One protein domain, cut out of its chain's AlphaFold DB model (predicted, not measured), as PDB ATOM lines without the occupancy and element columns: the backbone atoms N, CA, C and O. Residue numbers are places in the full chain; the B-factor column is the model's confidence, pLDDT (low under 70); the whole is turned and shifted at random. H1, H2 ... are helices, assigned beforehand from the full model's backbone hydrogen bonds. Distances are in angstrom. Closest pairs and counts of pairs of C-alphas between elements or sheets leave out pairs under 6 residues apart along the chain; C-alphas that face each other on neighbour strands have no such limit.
ATOM      1  N   MET A   9     114.959  86.799 167.305       92.00
ATOM      2  CA  MET A   9     114.098  86.514 168.465       92.00
ATOM      3  C   MET A   9     114.159  87.606 169.537       92.00
ATOM      4  O   MET A   9     113.121  87.958 170.094       92.00
ATOM      5  N   ALA A  10     115.355  88.110 169.842       92.06
ATOM      6  CA  ALA A  10     115.536  89.094 170.904       92.06
ATOM      7  C   ALA A  10     114.992  90.462 170.487       92.06
ATOM      8  O   ALA A  10     114.312  91.110 171.272       92.06
ATOM      9  N   GLU A  11     115.239  90.857 169.242       93.81
ATOM     10  CA  GLU A  11     114.766  92.099 168.638       93.81
ATOM     11  C   GLU A  11     113.232  92.091 168.557       93.81
ATOM     12  O   GLU A  11     112.576  92.997 169.050       93.81
ATOM     13  N   CYS A  12     112.642  90.996 168.069       95.00
ATOM     14  CA  CYS A  12     111.191  90.800 168.025       95.00
ATOM     15  C   CYS A  12     110.547  90.825 169.424       95.00
ATOM     16  O   CYS A  12     109.444  91.340 169.603       95.00
ATOM     17  N   GLY A  13     111.220  90.250 170.425       95.06
ATOM     18  CA  GLY A  13     110.774  90.294 171.815       95.06
ATOM     19  C   GLY A  13     110.858  91.696 172.424       95.06
ATOM     20  O   GLY A  13     109.937  92.089 173.137       95.06
ATOM     21  N   ALA A  14     111.936  92.430 172.131       96.38
ATOM     22  CA  ALA A  14     112.141  93.806 172.571       96.38
ATOM     23  C   ALA A  14     111.071  94.730 171.996       96.38
ATOM     24  O   ALA A  14     110.352  95.358 172.767       96.38
ATOM     25  N   ASP A  15     110.868  94.702 170.676       96.12
ATOM     26  CA  ASP A  15     109.856  95.518 170.001       96.12
ATOM     27  C   ASP A  15     108.463  95.298 170.595       96.12
ATOM     28  O   ASP A  15     107.711  96.250 170.812       96.12
ATOM     29  N   ALA A  16     108.106  94.048 170.904       96.94
ATOM     30  CA  ALA A  16     106.811  93.737 171.495       96.94
ATOM     31  C   ALA A  16     106.648  94.277 172.926       96.94
ATOM     32  O   ALA A  16     105.524  94.566 173.341       96.94
ATOM     33  N   LEU A  17     107.736  94.386 173.690       96.44
ATOM     34  CA  LEU A  17     107.733  94.939 175.044       96.44
ATOM     35  C   LEU A  17     107.751  96.472 175.019       96.44
ATOM     36  O   LEU A  17     106.916  97.083 175.686       96.44
ATOM     37  N   ASP A  18     108.621  97.071 174.202       95.75
ATOM     38  CA  ASP A  18     108.742  98.523 174.018       95.75
ATOM     39  C   ASP A  18     107.417  99.124 173.512       95.75
ATOM     40  O   ASP A  18     106.917 100.104 174.065       95.75
ATOM     41  N   ASN A  19     106.770  98.476 172.535       95.56
ATOM     42  CA  ASN A  19     105.486  98.920 171.978       95.56
ATOM     43  C   ASN A  19     104.256  98.413 172.752       95.56
ATOM     44  O   ASN A  19     103.125  98.657 172.336       95.56
ATOM     45  N   ARG A  20     104.450  97.684 173.861       93.06
ATOM     46  CA  ARG A  20     103.370  97.090 174.677       93.06
ATOM     47  C   ARG A  20     102.343  96.306 173.853       93.06
ATOM     48  O   ARG A  20     101.139  96.403 174.087       93.06
ATOM     49  N   GLU A  31     101.821  86.481 175.600       96.88
ATOM     50  CA  GLU A  31     101.305  87.711 176.217       96.88
ATOM     51  C   GLU A  31     101.479  87.722 177.742       96.88
ATOM     52  O   GLU A  31     101.916  88.711 178.329       96.88
ATOM     53  N   ARG A  32     101.188  86.590 178.399       96.38
ATOM     54  CA  ARG A  32     101.324  86.447 179.852       96.38
ATOM     55  C   ARG A  32     102.772  86.623 180.306       96.38
ATOM     56  O   ARG A  32     103.005  87.262 181.327       96.38
ATOM     57  N   GLN A  33     103.729  86.075 179.557       96.06
ATOM     58  CA  GLN A  33     105.155  86.231 179.856       96.06
ATOM     59  C   GLN A  33     105.602  87.685 179.685       96.06
ATOM     60  O   GLN A  33     106.283  88.202 180.565       96.06
ATOM     61  N   ARG A  34     105.155  88.372 178.623       96.44
ATOM     62  CA  ARG A  34     105.463  89.798 178.425       96.44
ATOM     63  C   ARG A  34     104.906  90.672 179.549       96.44
ATOM     64  O   ARG A  34     105.637  91.479 180.110       96.44
ATOM     65  N   ARG A  35     103.644  90.469 179.950       95.88
ATOM     66  CA  ARG A  35     103.038  91.205 181.077       95.88
ATOM     67  C   ARG A  35     103.786  90.986 182.395       95.88
ATOM     68  O   ARG A  35     103.938  91.926 183.169       95.88
ATOM     69  N   ALA A  36     104.250  89.763 182.651       96.44
ATOM     70  CA  ALA A  36     105.049  89.468 183.836       96.44
ATOM     71  C   ALA A  36     106.403  90.199 183.805       96.44
ATOM     72  O   ALA A  36     106.768  90.806 184.807       96.44
ATOM     73  N   LEU A  37     107.090  90.203 182.658       95.00
ATOM     74  CA  LEU A  37     108.353  90.924 182.455       95.00
ATOM     75  C   LEU A  37     108.204  92.431 182.680       95.00
ATOM     76  O   LEU A  37     108.946  92.997 183.475       95.00
ATOM     77  N   LEU A  38     107.196  93.061 182.066       95.19
ATOM     78  CA  LEU A  38     106.912  94.491 182.259       95.19
ATOM     79  C   LEU A  38     106.614  94.835 183.726       95.19
ATOM     80  O   LEU A  38     106.966  95.912 184.193       95.19
ATOM     81  N   LYS A  39     105.966  93.925 184.464       95.44
ATOM     82  CA  LYS A  39     105.685  94.111 185.894       95.44
ATOM     83  C   LYS A  39     106.931  93.933 186.767       95.44
ATOM     84  O   LYS A  39     107.024  94.575 187.807       95.44
ATOM     85  N   GLN A  40     107.832  93.028 186.392       95.94
ATOM     86  CA  GLN A  40     109.058  92.738 187.141       95.94
ATOM     87  C   GLN A  40     110.139  93.799 186.938       95.94
ATOM     88  O   GLN A  40     110.909  94.030 187.862       95.94
ATOM     89  N   HIS A  41     110.159  94.439 185.768       94.62
ATOM     90  CA  HIS A  41     111.157  95.436 185.388       94.62
ATOM     91  C   HIS A  41     110.513  96.774 184.997       94.62
ATOM     92  O   HIS A  41     110.602  97.189 183.836       94.62
ATOM     93  N   PRO A  42     109.824  97.459 185.928       94.50
ATOM     94  CA  PRO A  42     109.240  98.771 185.651       94.50
ATOM     95  C   PRO A  42     110.293  99.846 185.328       94.50
ATOM     96  O   PRO A  42     109.949 100.874 184.753       94.50
ATOM     97  N   GLU A  43     111.557  99.628 185.700       94.75
ATOM     98  CA  GLU A  43     112.691 100.526 185.467       94.75
ATOM     99  C   GLU A  43     113.275 100.455 184.050       94.75
ATOM    100  O   GLU A  43     114.044 101.333 183.656       94.75
ATOM    101  N   VAL A  44     112.951  99.412 183.281       95.19
ATOM    102  CA  VAL A  44     113.536  99.205 181.953       95.19
ATOM    103  C   VAL A  44     112.854 100.115 180.936       95.19
ATOM    104  O   VAL A  44     111.664  99.984 180.654       95.19
ATOM    105  N   VAL A  45     113.643 101.025 180.365       91.44
ATOM    106  CA  VAL A  45     113.198 101.997 179.352       91.44
ATOM    107  C   VAL A  45     113.484 101.561 177.913       91.44
ATOM    108  O   VAL A  45     112.874 102.094 176.994       91.44
ATOM    109  N   SER A  46     114.402 100.608 177.716       93.69
ATOM    110  CA  SER A  46     114.765 100.048 176.410       93.69
ATOM    111  C   SER A  46     114.980  98.542 176.531       93.69
ATOM    112  O   SER A  46     115.986  98.074 177.079       93.69
ATOM    113  N   TRP A  47     114.027  97.758 176.027       95.38
ATOM    114  CA  TRP A  47     114.100  96.298 176.099       95.38
ATOM    115  C   TRP A  47     115.150  95.714 175.150       95.38
ATOM    116  O   TRP A  47     115.737  94.664 175.433       95.38
ATOM    117  N   SER A  48     115.448  96.417 174.055       92.88
ATOM    118  CA  SER A  48     116.516  96.043 173.121       92.88
ATOM    119  C   SER A  48     117.899  96.058 173.791       92.88
ATOM    120  O   SER A  48     118.661  95.090 173.675       92.88
ATOM    121  N   GLU A  49     118.198  97.102 174.568       92.88
ATOM    122  CA  GLU A  49     119.435  97.222 175.345       92.88
ATOM    123  C   GLU A  49     119.495  96.196 176.478       92.88
ATOM    124  O   GLU A  49     120.521  95.534 176.661       92.88
ATOM    125  N   PHE A  50     118.381  96.000 177.189       93.69
ATOM    126  CA  PHE A  50     118.275  95.009 178.258       93.69
ATOM    127  C   PHE A  50     118.614  93.594 177.762       93.69
ATOM    128  O   PHE A  50     119.449  92.898 178.350       93.69
ATOM    129  N   PHE A  51     118.042  93.171 176.630       92.19
ATOM    130  CA  PHE A  51     118.358  91.864 176.052       92.19
ATOM    131  C   PHE A  51     119.769  91.794 175.464       92.19
ATOM    132  O   PHE A  51     120.418  90.747 175.556       92.19
ATOM    133  N   ALA A  52     120.292  92.881 174.890       89.44
ATOM    134  CA  ALA A  52     121.686  92.932 174.457       89.44
ATOM    135  C   ALA A  52     122.655  92.722 175.636       89.44
ATOM    136  O   ALA A  52     123.609  91.951 175.508       89.44
ATOM    137  N   ALA A  53     122.379  93.332 176.791       88.19
ATOM    138  CA  ALA A  53     123.157  93.150 178.012       88.19
ATOM    139  C   ALA A  53     123.071  91.709 178.550       88.19
ATOM    140  O   ALA A  53     124.103  91.108 178.858       88.19
ATOM    141  N   GLN A  54     121.876  91.104 178.582       84.44
ATOM    142  CA  GLN A  54     121.711  89.702 178.996       84.44
ATOM    143  C   GLN A  54     122.448  88.714 178.080       84.44
ATOM    144  O   GLN A  54     123.056  87.760 178.569       84.44
ATOM    145  N   ARG A  55     122.435  88.929 176.755       80.31
ATOM    146  CA  ARG A  55     123.178  88.077 175.808       80.31
ATOM    147  C   ARG A  55     124.678  88.092 176.088       80.31
ATOM    148  O   ARG A  55     125.283  87.025 176.090       80.31
ATOM    149  N   LYS A  56     125.250  89.268 176.378       73.12
ATOM    150  CA  LYS A  56     126.668  89.401 176.758       73.12
ATOM    151  C   LYS A  56     126.993  88.637 178.041       73.12
ATOM    152  O   LYS A  56     128.057  88.042 178.132       73.12
ATOM    153  N   HIS A  57     126.077  88.616 179.009       69.56
ATOM    154  CA  HIS A  57     126.259  87.851 180.246       69.56
ATOM    155  C   HIS A  57     126.273  86.337 179.990       69.56
ATOM    156  O   HIS A  57     127.075  85.611 180.563       69.56
ATOM    157  N   ARG A  58     125.416  85.861 179.079       65.00
ATOM    158  CA  ARG A  58     125.278  84.431 178.771       65.00
ATOM    159  C   ARG A  58     126.429  83.856 177.940       65.00
ATOM    160  O   ARG A  58     126.614  82.649 177.944       65.00
ATOM    161  N   SER A  59     127.177  84.689 177.216       60.72
ATOM    162  CA  SER A  59     128.353  84.269 176.434       60.72
ATOM    163  C   SER A  59     129.646  84.162 177.250       60.72
ATOM    164  O   SER A  59     130.662  83.753 176.703       60.72
ATOM    165  N   VAL A  60     129.630  84.576 178.521       57.66
ATOM    166  CA  VAL A  60     130.802  84.572 179.420       57.66
ATOM    167  C   VAL A  60     130.740  83.390 180.413       57.66
ATOM    168  O   VAL A  60     131.512  83.329 181.363       57.66
TER     169      VAL A  60
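This is residues 9 to 20 and 31 to 60 of the 61 residues of the protein "Transcription factor WhiB" of Mycolicibacterium rhodesiae JS60 (UniProt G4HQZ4). Three short helices make a loose triangle: H1 packs on the first part of H3, residues 47 to 51, while H2 is only near H1 and apart from H3. H2 and the last residues of H3 lie toward opposite ends of the long axis. The printed part has 42 residues with three named helices, H1, H2 and H3 along the chain, and no named strand; its class is all helix. It is compact, with a radius of gyration of the C-alphas of 10.3 A, yet elongated, spanning 29 by 19 by 18 A.

Begin at H1, residues 9 to 18, and look across to H3, residues 47 to 58. They touch, H3 with residues 47 to 51 alone; their closest C-alphas, those of Ala 14 and Trp 47, are 4.7 A apart. Their lines stand at a steep tilt of 38 degrees, opposite ways. H2, residues 31 to 40, is close to H1 but not clearly touching; their closest C-alphas, those of Leu 17 and Arg 34, are 6.6 A apart. These two run the same way at a steep tilt of 67 degrees. H2 and H3 are apart. In H1, H2 and H3 every O i to N i+4 pair is within hydrogen-bond range.

Find C-alpha 9 at (114.098, 86.514, 168.465); from there H1 runs 14.3 A to C-alpha 18. H2 begins at C-alpha 31, at (101.305, 87.711, 176.217), and runs 14.3 A to C-alpha 40. H3 runs 16.5 A from C-alpha 47 to C-alpha 58 at (125.278, 84.431, 178.771).

The two C-alphas farthest apart, those of Arg 20 and Val 60, are 30.5 A apart. Residues 21 to 30 are not printed; C-alphas 20 and 31 are 9.7 A apart across this cut. The link from H2 to H3, six residues, is short. The model's confidence is low, with pLDDT under 70, at residues 57 to 60.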